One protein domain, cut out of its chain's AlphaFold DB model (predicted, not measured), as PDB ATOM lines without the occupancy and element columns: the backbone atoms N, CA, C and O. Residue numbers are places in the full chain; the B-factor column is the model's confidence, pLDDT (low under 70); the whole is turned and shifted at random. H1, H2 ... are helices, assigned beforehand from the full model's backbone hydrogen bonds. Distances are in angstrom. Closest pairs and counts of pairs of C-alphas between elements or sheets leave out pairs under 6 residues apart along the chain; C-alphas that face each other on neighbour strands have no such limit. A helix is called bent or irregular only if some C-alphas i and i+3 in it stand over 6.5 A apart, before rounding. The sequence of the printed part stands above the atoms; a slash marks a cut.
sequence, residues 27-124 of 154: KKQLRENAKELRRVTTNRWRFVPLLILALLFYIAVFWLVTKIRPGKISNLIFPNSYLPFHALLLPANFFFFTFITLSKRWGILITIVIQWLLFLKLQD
ATOM      1  N   LYS A  27     -70.526 -12.224  19.252       55.91
ATOM      2  CA  LYS A  27     -70.280 -12.155  20.705       55.91
ATOM      3  C   LYS A  27     -69.186 -13.106  21.196       55.91
ATOM      4  O   LYS A  27     -68.537 -12.802  22.196       55.91
ATOM      5  N   LYS A  28     -68.964 -14.247  20.530       59.09
ATOM      6  CA  LYS A  28     -67.898 -15.191  20.913       59.09
ATOM      7  C   LYS A  28     -66.524 -14.663  20.502       59.09
ATOM      8  O   LYS A  28     -65.634 -14.634  21.345       59.09
ATOM      9  N   GLN A  29     -66.394 -14.145  19.280       62.75
ATOM     10  CA  GLN A  29     -65.141 -13.560  18.788       62.75
ATOM     11  C   GLN A  29     -64.737 -12.297  19.566       62.75
ATOM     12  O   GLN A  29     -63.591 -12.185  19.989       62.75
ATOM     13  N   LEU A  30     -65.678 -11.393  19.879       62.50
ATOM     14  CA  LEU A  30     -65.400 -10.234  20.745       62.50
ATOM     15  C   LEU A  30     -64.928 -10.643  22.148       62.50
ATOM     16  O   LEU A  30     -64.056  -9.998  22.726       62.50
ATOM     17  N   ARG A  31     -65.477 -11.733  22.699       63.91
ATOM     18  CA  ARG A  31     -65.111 -12.236  24.029       63.91
ATOM     19  C   ARG A  31     -63.759 -12.955  24.034       63.91
ATOM     20  O   ARG A  31     -63.077 -12.916  25.056       63.91
ATOM     21  N   GLU A  32     -63.360 -13.584  22.930       63.62
ATOM     22  CA  GLU A  32     -62.013 -14.149  22.765       63.62
ATOM     23  C   GLU A  32     -60.962 -13.061  22.539       63.62
ATOM     24  O   GLU A  32     -59.968 -13.045  23.264       63.62
ATOM     25  N   ASN A  33     -61.239 -12.070  21.689       63.12
ATOM     26  CA  ASN A  33     -60.366 -10.907  21.498       63.12
ATOM     27  C   ASN A  33     -60.196 -10.104  22.802       63.12
ATOM     28  O   ASN A  33     -59.090  -9.697  23.155       63.12
ATOM     29  N   ALA A  34     -61.264  -9.936  23.593       64.19
ATOM     30  CA  ALA A  34     -61.186  -9.296  24.909       64.19
ATOM     31  C   ALA A  34     -60.396 -10.129  25.940       64.19
ATOM     32  O   ALA A  34     -59.726  -9.568  26.813       64.19
ATOM     33  N   LYS A  35     -60.447 -11.467  25.856       60.59
ATOM     34  CA  LYS A  35     -59.638 -12.366  26.696       60.59
ATOM     35  C   LYS A  35     -58.163 -12.364  26.288       60.59
ATOM     36  O   LYS A  35     -57.316 -12.412  27.181       60.59
ATOM     37  N   GLU A  36     -57.845 -12.268  24.997       60.19
ATOM     38  CA  GLU A  36     -56.474 -12.062  24.514       60.19
ATOM     39  C   GLU A  36     -55.914 -10.715  24.970       60.19
ATOM     40  O   GLU A  36     -54.835 -10.676  25.564       60.19
ATOM     41  N   LEU A  37     -56.677  -9.630  24.812       59.91
ATOM     42  CA  LEU A  37     -56.283  -8.310  25.307       59.91
ATOM     43  C   LEU A  37     -56.036  -8.335  26.821       59.91
ATOM     44  O   LEU A  37     -55.014  -7.830  27.278       59.91
ATOM     45  N   ARG A  38     -56.892  -9.005  27.607       54.75
ATOM     46  CA  ARG A  38     -56.640  -9.208  29.045       54.75
ATOM     47  C   ARG A  38     -55.380 -10.035  29.313       54.75
ATOM     48  O   ARG A  38     -54.593  -9.646  30.171       54.75
ATOM     49  N   ARG A  39     -55.117 -11.134  28.595       54.09
ATOM     50  CA  ARG A  39     -53.869 -11.910  28.775       54.09
ATOM     51  C   ARG A  39     -52.610 -11.081  28.501       54.09
ATOM     52  O   ARG A  39     -51.611 -11.279  29.187       54.09
ATOM     53  N   VAL A  40     -52.666 -10.124  27.575       57.47
ATOM     54  CA  VAL A  40     -51.549  -9.208  27.275       57.47
ATOM     55  C   VAL A  40     -51.381  -8.110  28.343       57.47
ATOM     56  O   VAL A  40     -50.272  -7.606  28.542       57.47
ATOM     57  N   THR A  41     -52.445  -7.742  29.067       58.16
ATOM     58  CA  THR A  41     -52.423  -6.609  30.014       58.16
ATOM     59  C   THR A  41     -52.225  -7.010  31.477       58.16
ATOM     60  O   THR A  41     -51.757  -6.194  32.270       58.16
ATOM     61  N   THR A  42     -52.526  -8.255  31.864       55.62
ATOM     62  CA  THR A  42     -52.802  -8.566  33.285       55.62
ATOM     63  C   THR A  42     -51.561  -8.705  34.182       55.62
ATOM     64  O   THR A  42     -51.709  -8.776  35.393       55.62
ATOM     65  N   ASN A  43     -50.325  -8.668  33.667       64.00
ATOM     66  CA  ASN A  43     -49.139  -8.864  34.524       64.00
ATOM     67  C   ASN A  43     -48.043  -7.793  34.396       64.00
ATOM     68  O   ASN A  43     -46.872  -8.064  34.654       64.00
ATOM     69  N   ARG A  44     -48.401  -6.562  33.998       64.75
ATOM     70  CA  ARG A  44     -47.442  -5.438  33.911       64.75
ATOM     71  C   ARG A  44     -47.057  -4.857  35.276       64.75
ATOM     72  O   ARG A  44     -45.931  -4.399  35.443       64.75
ATOM     73  N   TRP A  45     -47.946  -4.951  36.266       72.31
ATOM     74  CA  TRP A  45     -47.735  -4.429  37.623       72.31
ATOM     75  C   TRP A  45     -46.558  -5.079  38.357       72.31
ATOM     76  O   TRP A  45     -45.881  -4.424  39.143       72.31
ATOM     77  N   ARG A  46     -46.236  -6.338  38.033       74.31
ATOM     78  CA  ARG A  46     -45.087  -7.055  38.606       74.31
ATOM     79  C   ARG A  46     -43.735  -6.417  38.259       74.31
ATOM     80  O   ARG A  46     -42.759  -6.655  38.961       74.31
ATOM     81  N   PHE A  47     -43.668  -5.611  37.198       72.31
ATOM     82  CA  PHE A  47     -42.432  -4.962  36.758       72.31
ATOM     83  C   PHE A  47     -42.272  -3.533  37.297       72.31
ATOM     84  O   PHE A  47     -41.194  -2.964  37.172       72.31
ATOM     85  N   VAL A  48     -43.288  -2.962  37.951       81.69
ATOM     86  CA  VAL A  48     -43.224  -1.612  38.546       81.69
ATOM     87  C   VAL A  48     -42.042  -1.434  39.517       81.69
ATOM     88  O   VAL A  48     -41.376  -0.402  39.427       81.69
ATOM     89  N   PRO A  49     -41.674  -2.418  40.366       83.12
ATOM     90  CA  PRO A  49     -40.486  -2.295  41.215       83.12
ATOM     91  C   PRO A  49     -39.180  -2.112  40.426       83.12
ATOM     92  O   PRO A  49     -38.302  -1.378  40.871       83.12
ATOM     93  N   LEU A  50     -39.055  -2.716  39.235       83.81
ATOM     94  CA  LEU A  50     -37.881  -2.515  38.373       83.81
ATOM     95  C   LEU A  50     -37.818  -1.082  37.846       83.81
ATOM     96  O   LEU A  50     -36.729  -0.533  37.725       83.81
ATOM     97  N   LEU A  51     -38.968  -0.473  37.544       84.38
ATOM     98  CA  LEU A  51     -39.020   0.917  37.098       84.38
ATOM     99  C   LEU A  51     -38.590   1.872  38.217       84.38
ATOM    100  O   LEU A  51     -37.811   2.785  37.969       84.38
ATOM    101  N   ILE A  52     -39.053   1.632  39.448       88.44
ATOM    102  CA  ILE A  52     -38.650   2.418  40.624       88.44
ATOM    103  C   ILE A  52     -37.141   2.289  40.853       88.44
ATOM    104  O   ILE A  52     -36.461   3.290  41.071       88.44
ATOM    105  N   LEU A  53     -36.602   1.072  40.744       88.12
ATOM    106  CA  LEU A  53     -35.170   0.836  40.892       88.12
ATOM    107  C   LEU A  53     -34.363   1.525  39.782       88.12
ATOM    108  O   LEU A  53     -33.368   2.183  40.071       88.12
ATOM    109  N   ALA A  54     -34.814   1.446  38.526       88.44
ATOM    110  CA  ALA A  54     -34.199   2.169  37.413       88.44
ATOM    111  C   ALA A  54     -34.184   3.682  37.666       88.44
ATOM    112  O   ALA A  54     -33.159   4.332  37.471       88.44
ATOM    113  N   LEU A  55     -35.305   4.234  38.141       88.75
ATOM    114  CA  LEU A  55     -35.435   5.654  38.452       88.75
ATOM    115  C   LEU A  55     -34.473   6.079  39.566       88.75
ATOM    116  O   LEU A  55     -33.832   7.118  39.444       88.75
ATOM    117  N   LEU A  56     -34.312   5.260  40.609       90.69
ATOM    118  CA  LEU A  56     -33.354   5.512  41.686       90.69
ATOM    119  C   LEU A  56     -31.918   5.628  41.150       90.69
ATOM    120  O   LEU A  56     -31.202   6.568  41.495       90.69
ATOM    121  N   PHE A  57     -31.512   4.717  40.260       88.81
ATOM    122  CA  PHE A  57     -30.201   4.796  39.615       88.81
ATOM    123  C   PHE A  57     -30.075   6.016  38.694       88.81
ATOM    124  O   PHE A  57     -29.035   6.668  38.704       88.81
ATOM    125  N   TYR A  58     -31.121   6.386  37.950       87.25
ATOM    126  CA  TYR A  58     -31.110   7.609  37.139       87.25
ATOM    127  C   TYR A  58     -30.984   8.880  37.982       87.25
ATOM    128  O   TYR A  58     -30.251   9.789  37.598       87.25
ATOM    129  N   ILE A  59     -31.634   8.935  39.147       88.12
ATOM    130  CA  ILE A  59     -31.469  10.037  40.104       88.12
ATOM    131  C   ILE A  59     -30.022  10.083  40.597       88.12
ATOM    132  O   ILE A  59     -29.428  11.157  40.628       88.12
ATOM    133  N   ALA A  60     -29.425   8.933  40.920       85.06
ATOM    134  CA  ALA A  60     -28.024   8.863  41.325       85.06
ATOM    135  C   ALA A  60     -27.071   9.331  40.210       85.06
ATOM    136  O   ALA A  60     -26.138  10.084  40.487       85.06
ATOM    137  N   VAL A  61     -27.329   8.966  38.949       84.75
ATOM    138  CA  VAL A  61     -26.586   9.474  37.780       84.75
ATOM    139  C   VAL A  61     -26.749  10.989  37.643       84.75
ATOM    140  O   VAL A  61     -25.759  11.694  37.460       84.75
ATOM    141  N   PHE A  62     -27.971  11.508  37.764       84.38
ATOM    142  CA  PHE A  62     -28.237  12.945  37.705       84.38
ATOM    143  C   PHE A  62     -27.484  13.702  38.804       84.38
ATOM    144  O   PHE A  62     -26.863  14.734  38.548       84.38
ATOM    145  N   TRP A  63     -27.471  13.159  40.021       83.75
ATOM    146  CA  TRP A  63     -26.697  13.707  41.131       83.75
ATOM    147  C   TRP A  63     -25.194  13.665  40.852       83.75
ATOM    148  O   TRP A  63     -24.513  14.662  41.069       83.75
ATOM    149  N   LEU A  64     -24.682  12.558  40.308       79.12
ATOM    150  CA  LEU A  64     -23.278  12.415  39.922       79.12
ATOM    151  C   LEU A  64     -22.868  13.506  38.918       79.12
ATOM    152  O   LEU A  64     -21.873  14.188  39.133       79.12
ATOM    153  N   VAL A  65     -23.664  13.713  37.864       77.25
ATOM    154  CA  VAL A  65     -23.384  14.691  36.797       77.25
ATOM    155  C   VAL A  65     -23.495  16.140  37.291       77.25
ATOM    156  O   VAL A  65     -22.723  16.995  36.864       77.25
ATOM    157  N   THR A  66     -24.436  16.434  38.191       78.44
ATOM    158  CA  THR A  66     -24.686  17.807  38.672       78.44
ATOM    159  C   THR A  66     -23.804  18.218  39.851       78.44
ATOM    160  O   THR A  66     -23.404  19.380  39.940       78.44
ATOM    161  N   LYS A  67     -23.493  17.299  40.772       70.12
ATOM    162  CA  LYS A  67     -22.708  17.588  41.985       70.12
ATOM    163  C   LYS A  67     -21.217  17.351  41.799       70.12
ATOM    164  O   LYS A  67     -20.423  18.036  42.446       70.12
ATOM    165  N   ILE A  68     -20.817  16.401  40.956       66.56
ATOM    166  CA  ILE A  68     -19.410  16.048  40.797       66.56
ATOM    167  C   ILE A  68     -18.904  16.680  39.504       66.56
ATOM    168  O   ILE A  68     -19.273  16.285  38.403       66.56
ATOM    169  N   ARG A  69     -18.047  17.701  39.640       57.28
ATOM    170  CA  ARG A  69     -17.401  18.344  38.489       57.28
ATOM    171  C   ARG A  69     -16.668  17.280  37.654       57.28
ATOM    172  O   ARG A  69     -15.904  16.506  38.239       57.28
ATOM    173  N   PRO A  70     -16.805  17.285  36.315       56.78
ATOM    174  CA  PRO A  70     -16.223  16.263  35.438       56.78
ATOM    175  C   PRO A  70     -14.702  16.125  35.605       56.78
ATOM    176  O   PRO A  70     -14.172  15.024  35.506       56.78
ATOM    177  N   GLY A  71     -14.008  17.208  35.979       56.75
ATOM    178  CA  GLY A  71     -12.564  17.204  36.238       56.75
ATOM    179  C   GLY A  71     -12.102  16.436  37.488       56.75
ATOM    180  O   GLY A  71     -10.907  16.210  37.627       56.75
ATOM    181  N   LYS A  72     -13.004  16.022  38.394       53.94
ATOM    182  CA  LYS A  72     -12.664  15.202  39.580       53.94
ATOM    183  C   LYS A  72     -13.108  13.735  39.475       53.94
ATOM    184  O   LYS A  72     -12.815  12.960  40.376       53.94
ATOM    185  N   ILE A  73     -13.819  13.354  38.405       53.81
ATOM    186  CA  ILE A  73     -14.304  11.974  38.174       53.81
ATOM    187  C   ILE A  73     -13.231  11.112  37.490       53.81
ATOM    188  O   ILE A  73     -13.274   9.887  37.577       53.81
ATOM    189  N   SER A  74     -12.243  11.752  36.854       51.59
ATOM    190  CA  SER A  74     -11.046  11.107  36.310       51.59
ATOM    191  C   SER A  74     -10.159  10.585  37.450       51.59
ATOM    192  O   SER A  74      -9.171  11.214  37.825       51.59
ATOM    193  N   ASN A  75     -10.512   9.444  38.036       53.91
ATOM    194  CA  ASN A  75      -9.662   8.778  39.017       53.91
ATOM    195  C   ASN A  75      -8.491   8.059  38.323       53.91
ATOM    196  O   ASN A  75      -8.702   7.100  37.586       53.91
ATOM    197  N   LEU A  76      -7.280   8.551  38.624       51.25
ATOM    198  CA  LEU A  76      -5.929   7.959  38.770       51.25
ATOM    199  C   LEU A  76      -5.456   6.739  37.946       51.25
ATOM    200  O   LEU A  76      -4.257   6.646  37.713       51.25
ATOM    201  N   ILE A  77      -6.316   5.809  37.519       52.81
ATOM    202  CA  ILE A  77      -5.905   4.568  36.827       52.81
ATOM    203  C   ILE A  77      -5.978   4.726  35.300       52.81
ATOM    204  O   ILE A  77      -5.128   4.198  34.592       52.81
ATOM    205  N   PHE A  78      -6.946   5.495  34.789       53.41
ATOM    206  CA  PHE A  78      -7.025   5.867  33.374       53.41
ATOM    207  C   PHE A  78      -7.466   7.335  33.258       53.41
ATOM    208  O   PHE A  78      -8.572   7.666  33.703       53.41
ATOM    209  N   PRO A  79      -6.644   8.232  32.683       53.97
ATOM    210  CA  PRO A  79      -7.067   9.606  32.425       53.97
ATOM    211  C   PRO A  79      -8.315   9.603  31.522       53.97
ATOM    212  O   PRO A  79      -8.403   8.799  30.597       53.97
ATOM    213  N   ASN A  80      -9.299  10.461  31.818       58.19
ATOM    214  CA  ASN A  80     -10.607  10.552  31.132       58.19
ATOM    215  C   ASN A  80     -11.548   9.341  31.278       58.19
ATOM    216  O   ASN A  80     -12.525   9.221  30.540       58.19
ATOM    217  N   SER A  81     -11.321   8.442  32.240       60.44
ATOM    218  CA  SER A  81     -12.226   7.303  32.422       60.44
ATOM    219  C   SER A  81     -13.425   7.656  33.308       60.44
ATOM    220  O   SER A  81     -13.323   7.757  34.530       60.44
ATOM    221  N   TYR A  82     -14.603   7.799  32.695       72.44
ATOM    222  CA  TYR A  82     -15.891   8.044  33.364       72.44
ATOM    223  C   TYR A  82     -16.477   6.771  34.009       72.44
ATOM    224  O   TYR A  82     -17.675   6.491  33.949       72.44
ATOM    225  N   LEU A  83     -15.622   5.968  34.640       73.00
ATOM    226  CA  LEU A  83     -15.951   4.672  35.241       73.00
ATOM    227  C   LEU A  83     -17.105   4.742  36.262       73.00
ATOM    228  O   LEU A  83     -18.023   3.925  36.160       73.00
ATOM    229  N   PRO A  84     -17.142   5.726  37.187       75.88
ATOM    230  CA  PRO A  84     -18.251   5.866  38.133       75.88
ATOM    231  C   PRO A  84     -19.590   6.130  37.436       75.88
ATOM    232  O   PRO A  84     -20.624   5.603  37.842       75.88
ATOM    233  N   PHE A  85     -19.568   6.902  36.347       80.69
ATOM    234  CA  PHE A  85     -20.751   7.172  35.538       80.69
ATOM    235  C   PHE A  85     -21.243   5.897  34.854       80.69
ATOM    236  O   PHE A  85     -22.418   5.557  34.966       80.69
ATOM    237  N   HIS A  86     -20.346   5.129  34.232       80.50
ATOM    238  CA  HIS A  86     -20.708   3.853  33.615       80.50
ATOM    239  C   HIS A  86     -21.240   2.830  34.625       80.50
ATOM    240  O   HIS A  86     -22.209   2.136  34.314       80.50
ATOM    241  N   ALA A  87     -20.659   2.766  35.824       81.75
ATOM    242  CA  ALA A  87     -21.084   1.861  36.888       81.75
ATOM    243  C   ALA A  87     -22.510   2.145  37.385       81.75
ATOM    244  O   ALA A  87     -23.223   1.214  37.749       81.75
ATOM    245  N   LEU A  88     -22.942   3.409  37.370       84.25
ATOM    246  CA  LEU A  88     -24.303   3.815  37.733       84.25
ATOM    247  C   LEU A  88     -25.282   3.716  36.557       84.25
ATOM    248  O   LEU A  88     -26.438   3.331  36.731       84.25
ATOM    249  N   LEU A  89     -24.822   4.029  35.347       85.44
ATOM    250  CA  LEU A  89     -25.664   4.039  34.155       85.44
ATOM    251  C   LEU A  89     -26.011   2.626  33.662       85.44
ATOM    252  O   LEU A  89     -27.113   2.398  33.161       85.44
ATOM    253  N   LEU A  90     -25.097   1.666  33.823       86.31
ATOM    254  CA  LEU A  90     -25.308   0.273  33.424       86.31
ATOM    255  C   LEU A  90     -26.519  -0.361  34.137       86.31
ATOM    256  O   LEU A  90     -27.417  -0.835  33.435       86.31
ATOM    257  N   PRO A  91     -26.623  -0.351  35.482       84.44
ATOM    258  CA  PRO A  91     -27.809  -0.852  36.170       84.44
ATOM    259  C   PRO A  91     -29.060  -0.017  35.855       84.44
ATOM    260  O   PRO A  91     -30.123  -0.606  35.662       84.44
ATOM    261  N   ALA A  92     -28.956   1.312  35.709       87.19
ATOM    262  CA  ALA A  92     -30.093   2.163  35.329       87.19
ATOM    263  C   ALA A  92     -30.725   1.712  34.000       87.19
ATOM    264  O   ALA A  92     -31.919   1.407  33.927       87.19
ATOM    265  N   ASN A  93     -29.895   1.597  32.959       87.38
ATOM    266  CA  ASN A  93     -30.306   1.131  31.641       87.38
ATOM    267  C   ASN A  93     -30.771  -0.327  31.683       87.38
ATOM    268  O   ASN A  93     -31.759  -0.669  31.036       87.38
ATOM    269  N   PHE A  94     -30.099  -1.195  32.441       86.25
ATOM    270  CA  PHE A  94     -30.489  -2.598  32.578       86.25
ATOM    271  C   PHE A  94     -31.913  -2.739  33.111       86.25
ATOM    272  O   PHE A  94     -32.744  -3.398  32.481       86.25
ATOM    273  N   PHE A  95     -32.230  -2.096  34.237       86.06
ATOM    274  CA  PHE A  95     -33.563  -2.179  34.830       86.06
ATOM    275  C   PHE A  95     -34.621  -1.509  33.948       86.06
ATOM    276  O   PHE A  95     -35.708  -2.063  33.775       86.06
ATOM    277  N   PHE A  96     -34.285  -0.383  33.314       85.94
ATOM    278  CA  PHE A  96     -35.189   0.333  32.414       85.94
ATOM    279  C   PHE A  96     -35.542  -0.474  31.157       85.94
ATOM    280  O   PHE A  96     -36.720  -0.681  30.854       85.94
ATOM    281  N   PHE A  97     -34.547  -1.000  30.439       83.50
ATOM    282  CA  PHE A  97     -34.802  -1.801  29.240       83.50
ATOM    283  C   PHE A  97     -35.421  -3.154  29.577       83.50
ATOM    284  O   PHE A  97     -36.260  -3.641  28.818       83.50
ATOM    285  N   THR A  98     -35.092  -3.740  30.730       84.00
ATOM    286  CA  THR A  98     -35.763  -4.952  31.225       84.00
ATOM    287  C   THR A  98     -37.243  -4.696  31.534       84.00
ATOM    288  O   THR A  98     -38.081  -5.551  31.233       84.00
ATOM    289  N   PHE A  99     -37.582  -3.513  32.060       82.94
ATOM    290  CA  PHE A  99     -38.965  -3.078  32.257       82.94
ATOM    291  C   PHE A  99     -39.705  -2.899  30.922       82.94
ATOM    292  O   PHE A  99     -40.744  -3.525  30.716       82.94
ATOM    293  N   ILE A 100     -39.148  -2.117  29.987       82.50
ATOM    294  CA  ILE A 100     -39.769  -1.848  28.673       82.50
ATOM    295  C   ILE A 100     -39.989  -3.135  27.881       82.50
ATOM    296  O   ILE A 100     -41.022  -3.318  27.240       82.50
ATOM    297  N   THR A 101     -39.021  -4.047  27.921       81.75
ATOM    298  CA  THR A 101     -39.102  -5.301  27.170       81.75
ATOM    299  C   THR A 101     -39.890  -6.395  27.904       81.75
ATOM    300  O   THR A 101     -39.968  -7.515  27.394       81.75
ATOM    301  N   LEU A 102     -40.517  -6.087  29.053       73.06
ATOM    302  CA  LEU A 102     -41.330  -6.993  29.879       73.06
ATOM    303  C   LEU A 102     -40.641  -8.357  30.091       73.06
ATOM    304  O   LEU A 102     -41.205  -9.408  29.782       73.06
ATOM    305  N   SER A 103     -39.399  -8.354  30.589       65.06
ATOM    306  CA  SER A 103     -38.545  -9.546  30.806       65.06
ATOM    307  C   SER A 103     -38.042 -10.284  29.559       65.06
ATOM    308  O   SER A 103     -37.411 -11.341  29.671       65.06
ATOM    309  N   LYS A 104     -38.258  -9.758  28.349       70.38
ATOM    310  CA  LYS A 104     -37.591 -10.326  27.176       70.38
ATOM    311  C   LYS A 104     -36.090 -10.063  27.283       70.38
ATOM    312  O   LYS A 104     -35.644  -8.948  27.522       70.38
ATOM    313  N   ARG A 105     -35.294 -11.092  26.998       73.12
ATOM    314  CA  ARG A 105     -33.818 -11.051  27.062       73.12
ATOM    315  C   ARG A 105     -33.165 -10.014  26.143       73.12
ATOM    316  O   ARG A 105     -31.986  -9.724  26.292       73.12
ATOM    317  N   TRP A 106     -33.940  -9.450  25.219       75.88
ATOM    318  CA  TRP A 106     -33.542  -8.332  24.372       75.88
ATOM    319  C   TRP A 106     -33.186  -7.080  25.171       75.88
ATOM    320  O   TRP A 106     -32.301  -6.354  24.738       75.88
ATOM    321  N   GLY A 107     -33.799  -6.859  26.342       74.69
ATOM    322  CA  GLY A 107     -33.454  -5.722  27.197       74.69
ATOM    323  C   GLY A 107     -31.965  -5.691  27.547       74.69
ATOM    324  O   GLY A 107     -31.341  -4.646  27.439       74.69
ATOM    325  N   ILE A 108     -31.374  -6.856  27.830       78.44
ATOM    326  CA  ILE A 108     -29.952  -6.986  28.178       78.44
ATOM    327  C   ILE A 108     -29.053  -6.620  26.992       78.44
ATOM    328  O   ILE A 108     -28.097  -5.869  27.156       78.44
ATOM    329  N   LEU A 109     -29.373  -7.114  25.791       79.88
ATOM    330  CA  LEU A 109     -28.612  -6.786  24.580       79.88
ATOM    331  C   LEU A 109     -28.668  -5.286  24.281       79.88
ATOM    332  O   LEU A 109     -27.640  -4.685  23.991       79.88
ATOM    333  N   ILE A 110     -29.850  -4.679  24.400       80.25
ATOM    334  CA  ILE A 110     -30.046  -3.243  24.172       80.25
ATOM    335  C   ILE A 110     -29.227  -2.427  25.179       80.25
ATOM    336  O   ILE A 110     -28.512  -1.513  24.777       80.25
ATOM    337  N   THR A 111     -29.261  -2.793  26.464       83.88
ATOM    338  CA  THR A 111     -28.443  -2.151  27.500       83.88
ATOM    339  C   THR A 111     -26.955  -2.237  27.183       83.88
ATOM    340  O   THR A 111     -26.270  -1.225  27.266       83.88
ATOM    341  N   ILE A 112     -26.454  -3.417  26.802       82.12
ATOM    342  CA  ILE A 112     -25.034  -3.612  26.476       82.12
ATOM    343  C   ILE A 112     -24.635  -2.751  25.274       82.12
ATOM    344  O   ILE A 112     -23.617  -2.069  25.336       82.12
ATOM    345  N   VAL A 113     -25.443  -2.735  24.210       83.56
ATOM    346  CA  VAL A 113     -25.164  -1.941  23.002       83.56
ATOM    347  C   VAL A 113     -25.155  -0.445  23.312       83.56
ATOM    348  O   VAL A 113     -24.239   0.258  22.898       83.56
ATOM    349  N   ILE A 114     -26.138   0.047  24.068       83.69
ATOM    350  CA  ILE A 114     -26.202   1.461  24.456       83.69
ATOM    351  C   ILE A 114     -25.014   1.828  25.337       83.69
ATOM    352  O   ILE A 114     -24.372   2.846  25.096       83.69
ATOM    353  N   GLN A 115     -24.686   0.988  26.318       84.81
ATOM    354  CA  GLN A 115     -23.547   1.209  27.199       84.81
ATOM    355  C   GLN A 115     -22.228   1.248  26.419       84.81
ATOM    356  O   GLN A 115     -21.380   2.092  26.693       84.81
ATOM    357  N   TRP A 116     -22.078   0.360  25.436       80.00
ATOM    358  CA  TRP A 116     -20.920   0.295  24.551       80.00
ATOM    359  C   TRP A 116     -20.781   1.552  23.688       80.00
ATOM    360  O   TRP A 116     -19.714   2.160  23.650       80.00
ATOM    361  N   LEU A 117     -21.869   1.989  23.045       79.00
ATOM    362  CA  LEU A 117     -21.885   3.224  22.255       79.00
ATOM    363  C   LEU A 117     -21.538   4.445  23.107       79.00
ATOM    364  O   LEU A 117     -20.790   5.316  22.668       79.00
ATOM    365  N   LEU A 118     -22.060   4.496  24.333       78.88
ATOM    366  CA  LEU A 118     -21.760   5.582  25.252       78.88
ATOM    367  C   LEU A 118     -20.288   5.571  25.671       78.88
ATOM    368  O   LEU A 118     -19.658   6.618  25.683       78.88
ATOM    369  N   PHE A 119     -19.734   4.396  25.970       79.12
ATOM    370  CA  PHE A 119     -18.324   4.244  26.319       79.12
ATOM    371  C   PHE A 119     -17.407   4.762  25.205       79.12
ATOM    372  O   PHE A 119     -16.528   5.580  25.468       79.12
ATOM    373  N   LEU A 120     -17.680   4.383  23.952       75.31
ATOM    374  CA  LEU A 120     -16.944   4.890  22.790       75.31
ATOM    375  C   LEU A 120     -17.047   6.415  22.664       75.31
ATOM    376  O   LEU A 120     -16.046   7.081  22.413       75.31
ATOM    377  N   LYS A 121     -18.247   6.973  22.873       73.38
ATOM    378  CA  LYS A 121     -18.480   8.415  22.750       73.38
ATOM    379  C   LYS A 121     -17.789   9.229  23.845       73.38
ATOM    380  O   LYS A 121     -17.322  10.322  23.552       73.38
ATOM    381  N   LEU A 122     -17.748   8.730  25.084       71.81
ATOM    382  CA  LEU A 122     -17.102   9.426  26.203       71.81
ATOM    383  C   LEU A 122     -15.571   9.347  26.162       71.81
ATOM    384  O   LEU A 122     -14.915  10.182  26.772       71.81
ATOM    385  N   GLN A 123     -15.001   8.367  25.459       69.81
ATOM    386  CA  GLN A 123     -13.551   8.213  25.328       69.81
ATOM    387  C   GLN A 123     -12.967   9.018  24.146       69.81
ATOM    388  O   GLN A 123     -11.809   8.823  23.791       69.81
ATOM    389  N   ASP A 124     -13.760   9.904  23.525       65.88
ATOM    390  CA  ASP A 124     -13.391  10.675  22.324       65.88
ATOM    391  C   ASP A 124     -12.843   9.811  21.172       65.88
ATOM    392  O   ASP A 124     -12.187  10.307  20.252       65.88
TER     393      ASP A 124
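What this domain is: This is residues 27 to 124 of the 154 residues of an uncharacterized protein of Candidatus Pacebacteria bacterium RIFOXYD1_FULL_39_27 (UniProt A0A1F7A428). Three helices, H2, H3 and H4, lie side by side in a row with H3 in the middle, each running opposite ways to the next, and a fourth helix, H1, sticks out beyond the row as a free arm that makes much of the length. At the end of the row far from H1, the long unnamed stretch of residues 68 to 82 joins H2 to H3. The printed part has 98 residues with four named helices, in the order H1, H2, H3, H4, and no named strand; its class is all helix. It is only just extended, close to loose, with a radius of gyration of the C-alphas of 19.1 A, and it spans 69 by 23 by 15 A.

How they stand to each other: Begin with H2, residues 45 to 67, the longest helix. Look next at H3, residues 83 to 100, which touches H2 and forms a helical hairpin with it; their closest C-alphas, those of Ala 54 and Ala 92, are 4.6 A apart. These two run opposite ways at a shallow tilt of 25 degrees. From H3 go on to H4, residues 106 to 122, which touches H3 in a second helical hairpin; the closest C-alphas, those of Phe 97 and Gly 107, are 4.6 A apart. H3 and H4 run opposite ways at a shallow tilt of 30 degrees. H2 and H4 are apart. H1, residues 27 to 41, is apart from H2, H3 and H4. In H1 and H4 every O i to N i+4 pair is within hydrogen-bond range; in H2 it is 17 of 19 pairs and in H3 13 of 14.

Where its parts are: Find C-alpha 45 at (-47.735, -4.429, 37.623); from there H2 runs 33.6 A to C-alpha 67. H2 is irregular, with C-alphas 46 and 49 7.1 A apart. H3 covers 25.6 A from C-alpha 83 to C-alpha 100; it is neither bent nor irregular, but only just: C-alphas 88 and 91 are 6.0 A apart. H4 runs 24.3 A from C-alpha 106 to C-alpha 122 at (-17.102, 9.426, 26.203). For H1, start at C-alpha 27 at (-70.280, -12.155, 20.705) and go 20.9 A to C-alpha 41.

The domain as a whole: The outline is a rod, and the two C-alphas farthest apart, those of Lys 27 and Leu 76, are 69.8 A apart. Residues 27 to 42, of which 27 to 41 belong to H1, stand free; the body without them spans 46 by 24 by 16 A. The printed part has no cut. The links from H1 to H2 and from H3 to H4 are tight, and the link of 15 residues from H2 to H3 is long. The mean pLDDT of the printed part is 73.3, and it is under 70 in residues 27 to 44, 68 to 81, 103 and 123 to 124 of this model.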